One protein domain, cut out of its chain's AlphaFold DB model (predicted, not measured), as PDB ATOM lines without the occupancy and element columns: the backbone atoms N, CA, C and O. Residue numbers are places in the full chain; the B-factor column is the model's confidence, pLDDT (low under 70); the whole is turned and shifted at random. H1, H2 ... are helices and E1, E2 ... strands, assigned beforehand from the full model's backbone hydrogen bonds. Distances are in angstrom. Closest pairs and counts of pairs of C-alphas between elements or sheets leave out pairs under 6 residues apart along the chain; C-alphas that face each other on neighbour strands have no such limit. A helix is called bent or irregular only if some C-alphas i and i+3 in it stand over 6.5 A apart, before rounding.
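This is residues 2 to 111 of the 500 residues of an uncharacterized protein of Mytilus galloprovincialis (UniProt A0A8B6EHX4). Look first at the small sheet E6, E7, E8 in the middle, from which a pair of helices, H3 and H4, reaches out side by side as one arm, its tip, residues 69 to 74, sticking out. Towards the other end of the long axis two small strand units spread apart, the sheet E3, E4, E5 and the hairpin E1, E2, with H2 between them and H1 near the hairpin. The printed part has 110 residues, mixed helices and strands, in the order H1 E1 E2 H2 E3 E4 E5 E6 H3 H4 E7 E8; the three sheets, orders E6 E7 E8, E3 E4 E5 and E1 E2, are antiparallel. It is loose, with a radius of gyration of the C-alphas of 16.9 A, and spans 48 by 43 by 31 A.

Find C-alpha 54 at (-94.241, -17.930, -5.704), where E6 begins, residues 54 to 56; E7 is residues 88 to 91 and E8 residues 106 to 108, ending at C-alpha 108 at (-103.725, -15.249, -7.008). H3, residues 61 to 68, is 12.0 A long, and H4, residues 77 to 86, 14.5 A. Look earlier for E3, residues 34 to 37, E4, residues 40 to 43, and E5, residues 49 to 51. H1, residues 4 to 10, starts at C-alpha 4 at (-82.424, -21.080, 2.323); E1 is residues 11 to 14, E2 17 to 20 and H2 22 to 28.

In the first sheet, N 54 and O 90 of E6 and E7 are 2.9 A apart, and N 108 and O 89 of the hairpin E7 and E8 2.7 A, within hydrogen-bond range. E5 runs on into E6 across a break of 2 residues, at 61 degrees. E3, E4 and E5 form a meander, each strand the antiparallel neighbour of the one before: look at N 35 and O 42, 2.8 A, and N 41 and O 50, 2.8 A. In the hairpin E1 and E2, N 12 and O 19 are 2.9 A apart. H2 only grazes the sheet E3 E4 E5, with residues 26 to 27. H1 and H2 touch, about perpendicular at 89 degrees, closest at the C-alphas of Trp 10 and Leu 24, 5.1 A. H3 and H4 are close but not clearly touching, at a shallow tilt of 18 degrees, opposite ways; their closest C-alphas are Ile 67 and Val 80, 7.0 A. Every O i to N i+4 pair is within hydrogen-bond range in H2 and H4, against 1 of 3 in H1 and 1 of 4 in H3, where i+3 pairs within range are 3 of 4 and 4 of 5. H1 and H3 are irregular: C-alphas 6 and 9 are 7.4 A apart, 62 and 65 7.5 A.

The two C-alphas farthest apart are those of Pro 32 and Ser 72, 50.0 A. The printed part has no cut, and its long link is E7 to E8, residues 92 to 105. Look for pLDDT under 70 at residues 2 to 5 and 46 to 47; the mean of the printed part is 88.6.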
ATOM      1  N   PHE A   2     -86.144 -25.894  -0.618       53.12
ATOM      2  CA  PHE A   2     -85.735 -24.561  -1.079       53.12
ATOM      3  C   PHE A   2     -84.360 -24.248  -0.477       53.12
ATOM      4  O   PHE A   2     -84.169 -24.472   0.716       53.12
ATOM      5  N   ASP A   3     -83.408 -23.784  -1.289       65.12
ATOM      6  CA  ASP A   3     -82.121 -23.316  -0.775       65.12
ATOM      7  C   ASP A   3     -82.377 -22.057   0.059       65.12
ATOM      8  O   ASP A   3     -82.797 -21.023  -0.463       65.12
ATOM      9  N   ILE A   4     -82.182 -22.168   1.373       64.31
ATOM     10  CA  ILE A   4     -82.424 -21.080   2.323       64.31
ATOM     11  C   ILE A   4     -81.575 -19.851   1.984       64.31
ATOM     12  O   ILE A   4     -82.004 -18.727   2.243       64.31
ATOM     13  N   ASN A   5     -80.421 -20.043   1.340       69.00
ATOM     14  CA  ASN A   5     -79.560 -18.945   0.923       69.00
ATOM     15  C   ASN A   5     -80.223 -18.087  -0.162       69.00
ATOM     16  O   ASN A   5     -80.092 -16.865  -0.117       69.00
ATOM     17  N   LEU A   6     -81.000 -18.689  -1.075       73.56
ATOM     18  CA  LEU A   6     -81.708 -17.965  -2.142       73.56
ATOM     19  C   LEU A   6     -82.829 -17.058  -1.617       73.56
ATOM     20  O   LEU A   6     -83.119 -16.043  -2.241       73.56
ATOM     21  N   ILE A   7     -83.464 -17.413  -0.496       81.12
ATOM     22  CA  ILE A   7     -84.554 -16.621   0.107       81.12
ATOM     23  C   ILE A   7     -84.093 -15.762   1.284       81.12
ATOM     24  O   ILE A   7     -84.864 -14.928   1.755       81.12
ATOM     25  N   SER A   8     -82.853 -15.946   1.749       83.81
ATOM     26  CA  SER A   8     -82.265 -15.195   2.862       83.81
ATOM     27  C   SER A   8     -82.426 -13.674   2.763       83.81
ATOM     28  O   SER A   8     -82.716 -13.076   3.801       83.81
ATOM     29  N   PRO A   9     -82.362 -13.034   1.572       87.69
ATOM     30  CA  PRO A   9     -82.546 -11.588   1.474       87.69
ATOM     31  C   PRO A   9     -83.965 -11.119   1.821       87.69
ATOM     32  O   PRO A   9     -84.173  -9.935   2.075       87.69
ATOM     33  N   TRP A  10     -84.945 -12.026   1.824       91.75
ATOM     34  CA  TRP A  10     -86.361 -11.724   2.032       91.75
ATOM     35  C   TRP A  10     -86.877 -12.178   3.397       91.75
ATOM     36  O   TRP A  10     -88.082 -12.137   3.625       91.75
ATOM     37  N   LEU A  11     -86.012 -12.659   4.293       91.44
ATOM     38  CA  LEU A  11     -86.440 -13.160   5.596       91.44
ATOM     39  C   LEU A  11     -86.591 -12.024   6.616       91.44
ATOM     40  O   LEU A  11     -85.658 -11.261   6.845       91.44
ATOM     41  N   GLU A  12     -87.742 -11.979   7.283       90.56
ATOM     42  CA  GLU A  12     -87.996 -11.145   8.462       90.56
ATOM     43  C   GLU A  12     -88.324 -12.024   9.674       90.56
ATOM     44  O   GLU A  12     -88.871 -13.124   9.546       90.56
ATOM     45  N   PHE A  13     -87.969 -11.534  10.863       88.19
ATOM     46  CA  PHE A  13     -88.219 -12.215  12.130       88.19
ATOM     47  C   PHE A  13     -89.369 -11.540  12.864       88.19
ATOM     48  O   PHE A  13     -89.321 -10.336  13.119       88.19
ATOM     49  N   LEU A  14     -90.357 -12.332  13.268       85.88
ATOM     50  CA  LEU A  14     -91.412 -11.898  14.176       85.88
ATOM     51  C   LEU A  14     -91.327 -12.772  15.431       85.88
ATOM     52  O   LEU A  14     -91.754 -13.926  15.448       85.88
ATOM     53  N   GLY A  15     -90.680 -12.247  16.473       86.88
ATOM     54  CA  GLY A  15     -90.320 -13.038  17.650       86.88
ATOM     55  C   GLY A  15     -89.292 -14.124  17.309       86.88
ATOM     56  O   GLY A  15     -88.181 -13.815  16.885       86.88
ATOM     57  N   GLN A  16     -89.652 -15.395  17.519       88.88
ATOM     58  CA  GLN A  16     -88.792 -16.553  17.221       88.88
ATOM     59  C   GLN A  16     -89.051 -17.166  15.835       88.88
ATOM     60  O   GLN A  16     -88.307 -18.047  15.402       88.88
ATOM     61  N   GLU A  17     -90.089 -16.712  15.133       90.69
ATOM     62  CA  GLU A  17     -90.490 -17.255  13.838       90.69
ATOM     63  C   GLU A  17     -89.880 -16.462  12.677       90.69
ATOM     64  O   GLU A  17     -89.648 -15.253  12.768       90.69
ATOM     65  N   LYS A  18     -89.610 -17.163  11.569       90.12
ATOM     66  CA  LYS A  18     -89.059 -16.591  10.336       90.12
ATOM     67  C   LYS A  18     -90.123 -16.586   9.250       90.12
ATOM     68  O   LYS A  18     -90.669 -17.639   8.922       90.12
ATOM     69  N   PHE A  19     -90.332 -15.431   8.638       92.00
ATOM     70  CA  PHE A  19     -91.284 -15.234   7.551       92.00
ATOM     71  C   PHE A  19     -90.565 -14.758   6.295       92.00
ATOM     72  O   PHE A  19     -89.551 -14.069   6.371       92.00
ATOM     73  N   ILE A  20     -91.109 -15.100   5.127       93.25
ATOM     74  CA  ILE A  20     -90.687 -14.483   3.869       93.25
ATOM     75  C   ILE A  20     -91.485 -13.186   3.716       93.25
ATOM     76  O   ILE A  20     -92.684 -13.226   3.448       93.25
ATOM     77  N   SER A  21     -90.823 -12.046   3.885       93.56
ATOM     78  CA  SER A  21     -91.405 -10.712   3.755       93.56
ATOM     79  C   SER A  21     -91.786 -10.425   2.304       93.56
ATOM     80  O   SER A  21     -90.952 -10.450   1.392       93.56
ATOM     81  N   SER A  22     -93.067 -10.138   2.075       93.56
ATOM     82  CA  SER A  22     -93.576  -9.729   0.765       93.56
ATOM     83  C   SER A  22     -93.086  -8.331   0.383       93.56
ATOM     84  O   SER A  22     -92.915  -8.022  -0.801       93.56
ATOM     85  N   LYS A  23     -92.815  -7.478   1.377       91.38
ATOM     86  CA  LYS A  23     -92.206  -6.164   1.177       91.38
ATOM     87  C   LYS A  23     -90.765  -6.290   0.688       91.38
ATOM     88  O   LYS A  23     -90.480  -5.798  -0.403       91.38
ATOM     89  N   LEU A  24     -89.904  -7.012   1.413       91.94
ATOM     90  CA  LEU A  24     -88.505  -7.201   1.003       91.94
ATOM     91  C   LEU A  24     -88.406  -7.881  -0.364       91.94
ATOM     92  O   LEU A  24     -87.615  -7.456  -1.204       91.94
ATOM     93  N   PHE A  25     -89.252  -8.885  -0.621       91.44
ATOM     94  CA  PHE A  25     -89.318  -9.548  -1.923       91.44
ATOM     95  C   PHE A  25     -89.605  -8.565  -3.067       91.44
ATOM     96  O   PHE A  25     -88.952  -8.619  -4.107       91.44
ATOM     97  N   ARG A  26     -90.570  -7.651  -2.893       89.00
ATOM     98  CA  ARG A  26     -90.899  -6.646  -3.919       89.00
ATOM     99  C   ARG A  26     -89.800  -5.627  -4.120       89.00
ATOM    100  O   ARG A  26     -89.463  -5.335  -5.260       89.00
ATOM    101  N   GLU A  27     -89.297  -5.062  -3.028       87.06
ATOM    102  CA  GLU A  27     -88.334  -3.963  -3.076       87.06
ATOM    103  C   GLU A  27     -87.014  -4.414  -3.708       87.06
ATOM    104  O   GLU A  27     -86.426  -3.679  -4.493       87.06
ATOM    105  N   GLN A  28     -86.586  -5.651  -3.448       86.75
ATOM    106  CA  GLN A  28     -85.342  -6.188  -4.006       86.75
ATOM    107  C   GLN A  28     -85.471  -6.707  -5.443       86.75
ATOM    108  O   GLN A  28     -84.474  -6.776  -6.156       86.75
ATOM    109  N   LEU A  29     -86.679  -7.074  -5.886       85.50
ATOM    110  CA  LEU A  29     -86.954  -7.459  -7.278       85.50
ATOM    111  C   LEU A  29     -87.403  -6.276  -8.148       85.50
ATOM    112  O   LEU A  29     -87.802  -6.476  -9.302       85.50
ATOM    113  N   LEU A  30     -87.360  -5.056  -7.605       83.06
ATOM    114  CA  LEU A  30     -87.665  -3.842  -8.342       83.06
ATOM    115  C   LEU A  30     -86.573  -3.578  -9.380       83.06
ATOM    116  O   LEU A  30     -85.404  -3.385  -9.045       83.06
ATOM    117  N   LEU A  31     -86.958  -3.548 -10.652       82.88
ATOM    118  CA  LEU A  31     -86.028  -3.209 -11.723       82.88
ATOM    119  C   LEU A  31     -85.783  -1.688 -11.760       82.88
ATOM    120  O   LEU A  31     -86.713  -0.914 -11.506       82.88
ATOM    121  N   PRO A  32     -84.566  -1.232 -12.118       81.88
ATOM    122  CA  PRO A  32     -84.268   0.192 -12.237       81.88
ATOM    123  C   PRO A  32     -85.263   0.914 -13.159       81.88
ATOM    124  O   PRO A  32     -85.528   0.461 -14.272       81.88
ATOM    125  N   GLY A  33     -85.815   2.038 -12.694       83.06
ATOM    126  CA  GLY A  33     -86.775   2.852 -13.455       83.06
ATOM    127  C   GLY A  33     -88.232   2.366 -13.425       83.06
ATOM    128  O   GLY A  33     -89.088   2.995 -14.047       83.06
ATOM    129  N   MET A  34     -88.541   1.285 -12.703       85.12
ATOM    130  CA  MET A  34     -89.916   0.808 -12.516       85.12
ATOM    131  C   MET A  34     -90.569   1.411 -11.265       85.12
ATOM    132  O   MET A  34     -89.907   1.708 -10.271       85.12
ATOM    133  N   ILE A  35     -91.895   1.556 -11.300       87.62
ATOM    134  CA  ILE A  35     -92.734   1.988 -10.176       87.62
ATOM    135  C   ILE A  35     -93.540   0.791  -9.675       87.62
ATOM    136  O   ILE A  35     -94.175   0.095 -10.468       87.62
ATOM    137  N   ILE A  36     -93.556   0.580  -8.356       85.56
ATOM    138  CA  ILE A  36     -94.367  -0.458  -7.708       85.56
ATOM    139  C   ILE A  36     -95.807   0.036  -7.541       85.56
ATOM    140  O   ILE A  36     -96.048   1.113  -6.996       85.56
ATOM    141  N   HIS A  37     -96.778  -0.784  -7.940       86.19
ATOM    142  CA  HIS A  37     -98.193  -0.581  -7.638       86.19
ATOM    143  C   HIS A  37     -98.868  -1.916  -7.301       86.19
ATOM    144  O   HIS A  37     -98.915  -2.865  -8.083       86.19
ATOM    145  N   GLY A  38     -99.366  -2.024  -6.068       86.94
ATOM    146  CA  GLY A  38     -99.900  -3.284  -5.551       86.94
ATOM    147  C   GLY A  38     -98.855  -4.421  -5.584       86.94
ATOM    148  O   GLY A  38     -97.784  -4.259  -4.996       86.94
ATOM    149  N   PRO A  39     -99.149  -5.585  -6.206       89.56
ATOM    150  CA  PRO A  39     -98.170  -6.660  -6.393       89.56
ATOM    151  C   PRO A  39     -97.322  -6.505  -7.672       89.56
ATOM    152  O   PRO A  39     -96.499  -7.377  -7.953       89.56
ATOM    153  N   CYS A  40     -97.572  -5.471  -8.478       90.00
ATOM    154  CA  CYS A  40     -96.959  -5.277  -9.787       90.00
ATOM    155  C   CYS A  40     -95.885  -4.185  -9.756       90.00
ATOM    156  O   CYS A  40     -95.866  -3.325  -8.875       90.00
ATOM    157  N   GLN A  41     -95.031  -4.193 -10.774       87.12
ATOM    158  CA  GLN A  41     -94.143  -3.099 -11.143       87.12
ATOM    159  C   GLN A  41     -94.325  -2.751 -12.627       87.12
ATOM    160  O   GLN A  41     -94.574  -3.640 -13.445       87.12
ATOM    161  N   SER A  42     -94.212  -1.471 -12.979       86.38
ATOM    162  CA  SER A  42     -94.398  -0.977 -14.352       86.38
ATOM    163  C   SER A  42     -93.494   0.214 -14.661       86.38
ATOM    164  O   SER A  42     -93.172   0.987 -13.759       86.38
ATOM    165  N   HIS A  43     -93.145   0.418 -15.937       82.38
ATOM    166  CA  HIS A  43     -92.452   1.638 -16.376       82.38
ATOM    167  C   HIS A  43     -93.374   2.857 -16.216       82.38
ATOM    168  O   HIS A  43     -94.597   2.697 -16.147       82.38
ATOM    169  N   GLN A  44     -92.818   4.072 -16.194       72.62
ATOM    170  CA  GLN A  44     -93.604   5.313 -16.065       72.62
ATOM    171  C   GLN A  44     -94.715   5.427 -17.122       72.62
ATOM    172  O   GLN A  44     -95.813   5.889 -16.816       72.62
ATOM    173  N   ASP A  45     -94.477   4.889 -18.319       71.88
ATOM    174  CA  ASP A  45     -95.429   4.905 -19.436       71.88
ATOM    175  C   ASP A  45     -96.564   3.867 -19.299       71.88
ATOM    176  O   ASP A  45     -97.439   3.790 -20.161       71.88
ATOM    177  N   LYS A  46     -96.552   3.035 -18.241       65.69
ATOM    178  CA  LYS A  46     -97.554   1.997 -17.903       65.69
ATOM    179  C   LYS A  46     -97.941   1.044 -19.048       65.69
ATOM    180  O   LYS A  46     -99.027   0.469 -19.041       65.69
ATOM    181  N   ALA A  47     -97.061   0.836 -20.029       60.88
ATOM    182  CA  ALA A  47     -97.343  -0.039 -21.169       60.88
ATOM    183  C   ALA A  47     -97.454  -1.528 -20.777       60.88
ATOM    184  O   ALA A  47     -98.132  -2.297 -21.459       60.88
ATOM    185  N   PHE A  48     -96.794  -1.938 -19.686       73.25
ATOM    186  CA  PHE A  48     -96.782  -3.317 -19.206       73.25
ATOM    187  C   PHE A  48     -96.681  -3.380 -17.677       73.25
ATOM    188  O   PHE A  48     -95.875  -2.663 -17.084       73.25
ATOM    189  N   ASP A  49     -97.455  -4.284 -17.070       82.75
ATOM    190  CA  ASP A  49     -97.381  -4.614 -15.644       82.75
ATOM    191  C   ASP A  49     -96.705  -5.977 -15.467       82.75
ATOM    192  O   ASP A  49     -97.183  -6.995 -15.976       82.75
ATOM    193  N   GLY A  50     -95.598  -6.010 -14.727       86.06
ATOM    194  CA  GLY A  50     -94.927  -7.239 -14.311       86.06
ATOM    195  C   GLY A  50     -95.251  -7.574 -12.858       86.06
ATOM    196  O   GLY A  50     -95.118  -6.720 -11.990       86.06
ATOM    197  N   ALA A  51     -95.632  -8.819 -12.572       86.56
ATOM    198  CA  ALA A  51     -95.789  -9.322 -11.208       86.56
ATOM    199  C   ALA A  51     -94.948 -10.584 -11.012       86.56
ATOM    200  O   ALA A  51     -95.070 -11.547 -11.772       86.56
ATOM    201  N   SER A  52     -94.130 -10.577  -9.964       88.38
ATOM    202  CA  SER A  52     -93.353 -11.731  -9.513       88.38
ATOM    203  C   SER A  52     -94.034 -12.359  -8.305       88.38
ATOM    204  O   SER A  52     -94.658 -11.663  -7.508       88.38
ATOM    205  N   GLY A  53     -93.925 -13.674  -8.151       90.62
ATOM    206  CA  GLY A  53     -94.529 -14.375  -7.026       90.62
ATOM    207  C   GLY A  53     -94.130 -15.840  -6.967       90.62
ATOM    208  O   GLY A  53     -93.497 -16.366  -7.885       90.62
ATOM    209  N   PHE A  54     -94.522 -16.512  -5.890       91.88
ATOM    210  CA  PHE A  54     -94.241 -17.930  -5.704       91.88
ATOM    211  C   PHE A  54     -95.360 -18.787  -6.274       91.88
ATOM    212  O   PHE A  54     -96.535 -18.597  -5.968       91.88
ATOM    213  N   ARG A  55     -94.998 -19.778  -7.086       93.31
ATOM    214  CA  ARG A  55     -95.957 -20.766  -7.575       93.31
ATOM    215  C   ARG A  55     -96.120 -21.886  -6.555       93.31
ATOM    216  O   ARG A  55     -95.168 -22.613  -6.284       93.31
ATOM    217  N   CYS A  56     -97.346 -22.091  -6.092       93.38
ATOM    218  CA  CYS A  56     -97.753 -23.311  -5.417       93.38
ATOM    219  C   CYS A  56     -98.398 -24.241  -6.442       93.38
ATOM    220  O   CYS A  56     -99.362 -23.868  -7.103       93.38
ATOM    221  N   LYS A  57     -97.850 -25.446  -6.614       92.88
ATOM    222  CA  LYS A  57     -98.416 -26.434  -7.550       92.88
ATOM    223  C   LYS A  57     -99.692 -27.081  -7.014       92.88
ATOM    224  O   LYS A  57    -100.420 -27.698  -7.781       92.88
ATOM    225  N   GLU A  58     -99.944 -26.944  -5.720       93.56
ATOM    226  CA  GLU A  58    -101.092 -27.531  -5.047       93.56
ATOM    227  C   GLU A  58    -102.268 -26.558  -5.001       93.56
ATOM    228  O   GLU A  58    -102.110 -25.332  -5.010       93.56
ATOM    229  N   TRP A  59    -103.469 -27.127  -4.936       95.12
ATOM    230  CA  TRP A  59    -104.680 -26.368  -4.682       95.12
ATOM    231  C   TRP A  59    -104.859 -26.160  -3.182       95.12
ATOM    232  O   TRP A  59    -104.871 -27.114  -2.406       95.12
ATOM    233  N   ILE A  60    -105.011 -24.907  -2.773       94.06
ATOM    234  CA  ILE A  60    -105.025 -24.540  -1.358       94.06
ATOM    235  C   ILE A  60    -106.286 -25.014  -0.629       94.06
ATOM    236  O   ILE A  60    -107.378 -25.083  -1.202       94.06
ATOM    237  N   THR A  61    -106.144 -25.275   0.671       92.75
ATOM    238  CA  THR A  61    -107.224 -25.763   1.544       92.75
ATOM    239  C   THR A  61    -108.441 -24.838   1.541       92.75
ATOM    240  O   THR A  61    -109.568 -25.306   1.382       92.75
ATOM    241  N   SER A  62    -108.227 -23.520   1.604       91.88
ATOM    242  CA  SER A  62    -109.305 -22.519   1.626       91.88
ATOM    243  C   SER A  62    -110.151 -22.485   0.346       91.88
ATOM    244  O   SER A  62    -111.244 -21.934   0.350       91.88
ATOM    245  N   ALA A  63    -109.683 -23.086  -0.754       95.56
ATOM    246  CA  ALA A  63    -110.419 -23.165  -2.018       95.56
ATOM    247  C   ALA A  63    -110.964 -24.578  -2.311       95.56
ATOM    248  O   ALA A  63    -111.480 -24.831  -3.402       95.56
ATOM    249  N   GLN A  64    -110.870 -25.529  -1.374       94.81
ATOM    250  CA  GLN A  64    -111.294 -26.923  -1.594       94.81
ATOM    251  C   GLN A  64    -112.796 -27.057  -1.857       94.81
ATOM    252  O   GLN A  64    -113.227 -27.899  -2.648       94.81
ATOM    253  N   GLN A  65    -113.605 -26.193  -1.241       93.12
ATOM    254  CA  GLN A  65    -115.048 -26.166  -1.475       93.12
ATOM    255  C   GLN A  65    -115.395 -25.863  -2.939       93.12
ATOM    256  O   GLN A  65    -116.393 -26.373  -3.445       93.12
ATOM    257  N   TRP A  66    -114.564 -25.091  -3.649       96.38
ATOM    258  CA  TRP A  66    -114.788 -24.800  -5.064       96.38
ATOM    259  C   TRP A  66    -114.753 -26.069  -5.923       96.38
ATOM    260  O   TRP A  66    -115.570 -26.207  -6.830       96.38
ATOM    261  N   ILE A  67    -113.880 -27.031  -5.609       95.31
ATOM    262  CA  ILE A  67    -113.803 -28.309  -6.335       95.31
ATOM    263  C   ILE A  67    -115.091 -29.113  -6.132       95.31
ATOM    264  O   ILE A  67    -115.642 -29.655  -7.084       95.31
ATOM    265  N   LYS A  68    -115.589 -29.155  -4.891       92.06
ATOM    266  CA  LYS A  68    -116.743 -29.971  -4.483       92.06
ATOM    267  C   LYS A  68    -118.101 -29.352  -4.827       92.06
ATOM    268  O   LYS A  68    -119.129 -29.981  -4.589       92.06
ATOM    269  N   ARG A  69    -118.123 -28.120  -5.338       92.25
ATOM    270  CA  ARG A  69    -119.365 -27.399  -5.617       92.25
ATOM    271  C   ARG A  69    -120.184 -28.126  -6.694       92.25
ATOM    272  O   ARG A  69    -119.621 -28.462  -7.740       92.25
ATOM    273  N   PRO A  70    -121.491 -28.356  -6.470       88.81
ATOM    274  CA  PRO A  70    -122.343 -28.998  -7.460       88.81
ATOM    275  C   PRO A  70    -122.514 -28.086  -8.676       88.81
ATOM    276  O   PRO A  70    -122.797 -26.898  -8.535       88.81
ATOM    277  N   ARG A  71    -122.335 -28.650  -9.873       87.75
ATOM    278  CA  ARG A  71    -122.464 -27.941 -11.152       87.75
ATOM    279  C   ARG A  71    -123.175 -28.826 -12.156       87.75
ATOM    280  O   ARG A  71    -122.895 -30.020 -12.226       87.75
ATOM    281  N   SER A  72    -124.071 -28.242 -12.943       77.12
ATOM    282  CA  SER A  72    -124.798 -28.958 -13.995       77.12
ATOM    283  C   SER A  72    -124.158 -28.798 -15.375       77.12
ATOM    284  O   SER A  72    -124.375 -29.641 -16.242       77.12
ATOM    285  N   THR A  73    -123.394 -27.724 -15.607       84.06
ATOM    286  CA  THR A  73    -123.035 -27.295 -16.968       84.06
ATOM    287  C   THR A  73    -121.601 -26.775 -17.084       84.06
ATOM    288  O   THR A  73    -120.800 -27.360 -17.810       84.06
ATOM    289  N   TRP A  74    -121.262 -25.692 -16.385       94.25
ATOM    290  CA  TRP A  74    -119.968 -25.017 -16.474       94.25
ATOM    291  C   TRP A  74    -119.463 -24.616 -15.080       94.25
ATOM    292  O   TRP A  74    -120.270 -24.211 -14.249       94.25
ATOM    293  N   PRO A  75    -118.147 -24.657 -14.813       95.25
ATOM    294  CA  PRO A  75    -117.107 -25.341 -15.584       95.25
ATOM    295  C   PRO A  75    -117.309 -26.862 -15.577       95.25
ATOM    296  O   PRO A  75    -117.753 -27.421 -14.576       95.25
ATOM    297  N   ASP A  76    -116.958 -27.541 -16.670       93.75
ATOM    298  CA  ASP A  76    -117.003 -29.006 -16.698       93.75
ATOM    299  C   ASP A  76    -115.869 -29.636 -15.859       93.75
ATOM    300  O   ASP A  76    -114.867 -28.995 -15.526       93.75
ATOM    301  N   ASN A  77    -115.999 -30.925 -15.527       94.44
ATOM    302  CA  ASN A  77    -115.029 -31.634 -14.681       94.44
ATOM    303  C   ASN A  77    -113.609 -31.670 -15.270       94.44
ATOM    304  O   ASN A  77    -112.635 -31.771 -14.519       94.44
ATOM    305  N   LYS A  78    -113.466 -31.593 -16.600       95.81
ATOM    306  CA  LYS A  78    -112.152 -31.568 -17.256       95.81
ATOM    307  C   LYS A  78    -111.479 -30.222 -17.025       95.81
ATOM    308  O   LYS A  78    -110.305 -30.185 -16.658       95.81
ATOM    309  N   LEU A  79    -112.223 -29.131 -17.180       96.44
ATOM    310  CA  LEU A  79    -111.756 -27.779 -16.913       96.44
ATOM    311  C   LEU A  79    -111.440 -27.583 -15.427       96.44
ATOM    312  O   LEU A  79    -110.374 -27.061 -15.111       96.44
ATOM    313  N   VAL A  80    -112.293 -28.071 -14.515       97.31
ATOM    314  CA  VAL A  80    -112.018 -28.053 -13.064       97.31
ATOM    315  C   VAL A  80    -110.712 -28.783 -12.753       97.31
ATOM    316  O   VAL A  80    -109.840 -28.226 -12.091       97.31
ATOM    317  N   SER A  81    -110.539 -29.996 -13.282       96.31
ATOM    318  CA  SER A  81    -109.328 -30.797 -13.065       96.31
ATOM    319  C   SER A  81    -108.079 -30.100 -13.613       96.31
ATOM    320  O   SER A  81    -107.054 -30.047 -12.936       96.31
ATOM    321  N   SER A  82    -108.170 -29.503 -14.807       96.44
ATOM    322  CA  SER A  82    -107.087 -28.708 -15.397       96.44
ATOM    323  C   SER A  82    -106.731 -27.498 -14.529       96.44
ATOM    324  O   SER A  82    -105.553 -27.238 -14.300       96.44
ATOM    325  N   ILE A  83    -107.725 -26.787 -13.994       97.31
ATOM    326  CA  ILE A  83    -107.516 -25.643 -13.098       97.31
ATOM    327  C   ILE A  83    -106.779 -26.072 -11.825       97.31
ATOM    328  O   ILE A  83    -105.757 -25.477 -11.485       97.31
ATOM    329  N   VAL A  84    -107.247 -27.135 -11.167       97.06
ATOM    330  CA  VAL A  84    -106.653 -27.652  -9.924       97.06
ATOM    331  C   VAL A  84    -105.193 -28.068 -10.133       97.06
ATOM    332  O   VAL A  84    -104.347 -27.755  -9.301       97.06
ATOM    333  N   GLN A  85    -104.867 -28.688 -11.273       96.00
ATOM    334  CA  GLN A  85    -103.496 -29.090 -11.626       96.00
ATOM    335  C   GLN A  85    -102.515 -27.917 -11.781       96.00
ATOM    336  O   GLN A  85    -101.303 -28.107 -11.663       96.00
ATOM    337  N   HIS A  86    -102.999 -26.707 -12.074       94.00
ATOM    338  CA  HIS A  86    -102.127 -25.538 -12.204       94.00
ATOM    339  C   HIS A  86    -101.749 -24.918 -10.852       94.00
ATOM    340  O   HIS A  86    -100.738 -24.204 -10.801       94.00
ATOM    341  N   GLY A  87    -102.498 -25.232  -9.788       95.38
ATOM    342  CA  GLY A  87    -102.308 -24.698  -8.443       95.38
ATOM    343  C   GLY A  87    -102.635 -23.206  -8.347       95.38
ATOM    344  O   GLY A  87    -103.531 -22.705  -9.032       95.38
ATOM    345  N   VAL A  88    -101.903 -22.486  -7.496       96.81
ATOM    346  CA  VAL A  88    -102.084 -21.045  -7.257       96.81
ATOM    347  C   VAL A  88    -100.752 -20.294  -7.265       96.81
ATOM    348  O   VAL A  88     -99.671 -20.881  -7.216       96.81
ATOM    349  N   LEU A  89    -100.826 -18.968  -7.318       95.44
ATOM    350  CA  LEU A  89     -99.676 -18.082  -7.171       95.44
ATOM    351  C   LEU A  89     -99.814 -17.274  -5.883       95.44
ATOM    352  O   LEU A  89    -100.894 -16.786  -5.582       95.44
ATOM    353  N   PHE A  90     -98.730 -17.092  -5.146       95.31
ATOM    354  CA  PHE A  90     -98.646 -16.132  -4.053       95.31
ATOM    355  C   PHE A  90     -97.967 -14.878  -4.580       95.31
ATOM    356  O   PHE A  90     -96.807 -14.925  -4.988       95.31
ATOM    357  N   VAL A  91     -98.702 -13.769  -4.608       95.19
ATOM    358  CA  VAL A  91     -98.190 -12.472  -5.054       95.19
ATOM    359  C   VAL A  91     -97.922 -11.567  -3.852       95.19
ATOM    360  O   VAL A  91     -98.668 -11.629  -2.868       95.19
ATOM    361  N   PRO A  92     -96.875 -10.734  -3.906       93.62
ATOM    362  CA  PRO A  92     -96.357 -10.063  -2.728       93.62
ATOM    363  C   PRO A  92     -97.167  -8.803  -2.423       93.62
ATOM    364  O   PRO A  92     -96.811  -7.693  -2.799       93.62
ATOM    365  N   ILE A  93     -98.321  -8.962  -1.796       92.69
ATOM    366  CA  ILE A  93     -99.123  -7.844  -1.309       92.69
ATOM    367  C   ILE A  93     -99.919  -8.313  -0.100       92.69
ATOM    368  O   ILE A  93    -100.669  -9.286  -0.201       92.69
ATOM    369  N   GLY A  94     -99.746  -7.612   1.015       89.81
ATOM    370  CA  GLY A  94    -100.496  -7.851   2.237       89.81
ATOM    371  C   GLY A  94    -101.850  -7.162   2.262       89.81
ATOM    372  O   GLY A  94    -102.200  -6.359   1.386       89.81
ATOM    373  N   PHE A  95    -102.627  -7.497   3.283       87.31
ATOM    374  CA  PHE A  95    -103.884  -6.833   3.560       87.31
ATOM    375  C   PHE A  95    -103.602  -5.483   4.224       87.31
ATOM    376  O   PHE A  95    -102.960  -5.420   5.262       87.31
ATOM    377  N   LYS A  96    -104.070  -4.384   3.619       83.50
ATOM    378  CA  LYS A  96    -103.659  -3.011   3.987       83.50
ATOM    379  C   LYS A  96    -103.909  -2.624   5.449       83.50
ATOM    380  O   LYS A  96    -103.287  -1.688   5.931       83.50
ATOM    381  N   THR A  97    -104.863  -3.266   6.115       83.31
ATOM    382  CA  THR A  97    -105.210  -2.993   7.518       83.31
ATOM    383  C   THR A  97    -104.584  -4.000   8.483       83.31
ATOM    384  O   THR A  97    -104.774  -3.877   9.692       83.31
ATOM    385  N   SER A  98    -103.835  -4.986   7.979       88.62
ATOM    386  CA  SER A  98    -103.104  -5.926   8.820       88.62
ATOM    387  C   SER A  98    -101.887  -5.246   9.451       88.62
ATOM    388  O   SER A  98    -101.146  -4.561   8.746       88.62
ATOM    389  N   PRO A  99    -101.614  -5.469  10.749       88.00
ATOM    390  CA  PRO A  99    -100.392  -4.979  11.386       88.00
ATOM    391  C   PRO A  99     -99.116  -5.615  10.810       88.00
ATOM    392  O   PRO A  99     -98.031  -5.087  11.026       88.00
ATOM    393  N   ASN A 100     -99.242  -6.732  10.081       90.56
ATOM    394  CA  ASN A 100     -98.134  -7.483   9.492       90.56
ATOM    395  C   ASN A 100     -98.223  -7.530   7.955       90.56
ATOM    396  O   ASN A 100     -97.790  -8.505   7.337       90.56
ATOM    397  N   ASP A 101     -98.790  -6.501   7.318       90.25
ATOM    398  CA  ASP A 101     -98.988  -6.448   5.862       90.25
ATOM    399  C   ASP A 101     -97.687  -6.668   5.055       90.25
ATOM    400  O   ASP A 101     -97.710  -7.225   3.954       90.25
ATOM    401  N   CYS A 102     -96.537  -6.297   5.621       91.12
ATOM    402  CA  CYS A 102     -95.214  -6.501   5.040       91.12
ATOM    403  C   CYS A 102     -94.810  -7.979   4.933       91.12
ATOM    404  O   CYS A 102     -94.014  -8.326   4.060       91.12
ATOM    405  N   LEU A 103     -95.377  -8.850   5.774       93.69
ATOM    406  CA  LEU A 103     -95.131 -10.294   5.786       93.69
ATOM    407  C   LEU A 103     -96.153 -11.072   4.953       93.69
ATOM    408  O   LEU A 103     -95.921 -12.223   4.584       93.69
ATOM    409  N   GLU A 104     -97.294 -10.462   4.657       94.38
ATOM    410  CA  GLU A 104     -98.432 -11.144   4.063       94.38
ATOM    411  C   GLU A 104     -98.349 -11.248   2.540       94.38
ATOM    412  O   GLU A 104     -97.874 -10.357   1.832       94.38
ATOM    413  N   TRP A 105     -98.890 -12.352   2.027       94.69
ATOM    414  CA  TRP A 105     -98.957 -12.661   0.606       94.69
ATOM    415  C   TRP A 105    -100.399 -12.908   0.193       94.69
ATOM    416  O   TRP A 105    -101.142 -13.623   0.866       94.69
ATOM    417  N   ARG A 106    -100.785 -12.395  -0.974       94.31
ATOM    418  CA  ARG A 106    -102.116 -12.634  -1.526       94.31
ATOM    419  C   ARG A 106    -102.100 -13.840  -2.450       94.31
ATOM    420  O   ARG A 106    -101.273 -13.933  -3.357       94.31
ATOM    421  N   ILE A 107    -103.078 -14.720  -2.285       95.44
ATOM    422  CA  ILE A 107    -103.328 -15.805  -3.235       95.44
ATOM    423  C   ILE A 107    -103.898 -15.216  -4.532       95.44
ATOM    424  O   ILE A 107    -104.862 -14.453  -4.529       95.44
ATOM    425  N   SER A 108    -103.310 -15.595  -5.658       95.25
ATOM    426  CA  SER A 108    -103.725 -15.249  -7.008       95.25
ATOM    427  C   SER A 108    -104.118 -16.505  -7.776       95.25
ATOM    428  O   SER A 108    -103.348 -17.461  -7.901       95.25
ATOM    429  N   PHE A 109    -105.317 -16.459  -8.352       96.88
ATOM    430  CA  PHE A 109    -105.885 -17.508  -9.190       96.88
ATOM    431  C   PHE A 109    -105.743 -17.187 -10.682       96.88
ATOM    432  O   PHE A 109    -106.487 -17.718 -11.500       96.88
ATOM    433  N   VAL A 110    -104.781 -16.343 -11.075       92.81
ATOM    434  CA  VAL A 110    -104.678 -15.804 -12.445       92.81
ATOM    435  C   VAL A 110    -104.688 -16.882 -13.538       92.81
ATOM    436  O   VAL A 110    -105.316 -16.691 -14.580       92.81
ATOM    437  N   MET A 111    -104.056 -18.038 -13.308       93.88
ATOM    438  CA  MET A 111    -104.083 -19.137 -14.279       93.88
ATOM    439  C   MET A 111    -105.461 -19.806 -14.348       93.88
ATOM    440  O   MET A 111    -105.959 -20.069 -15.442       93.88
TER     441      MET A 111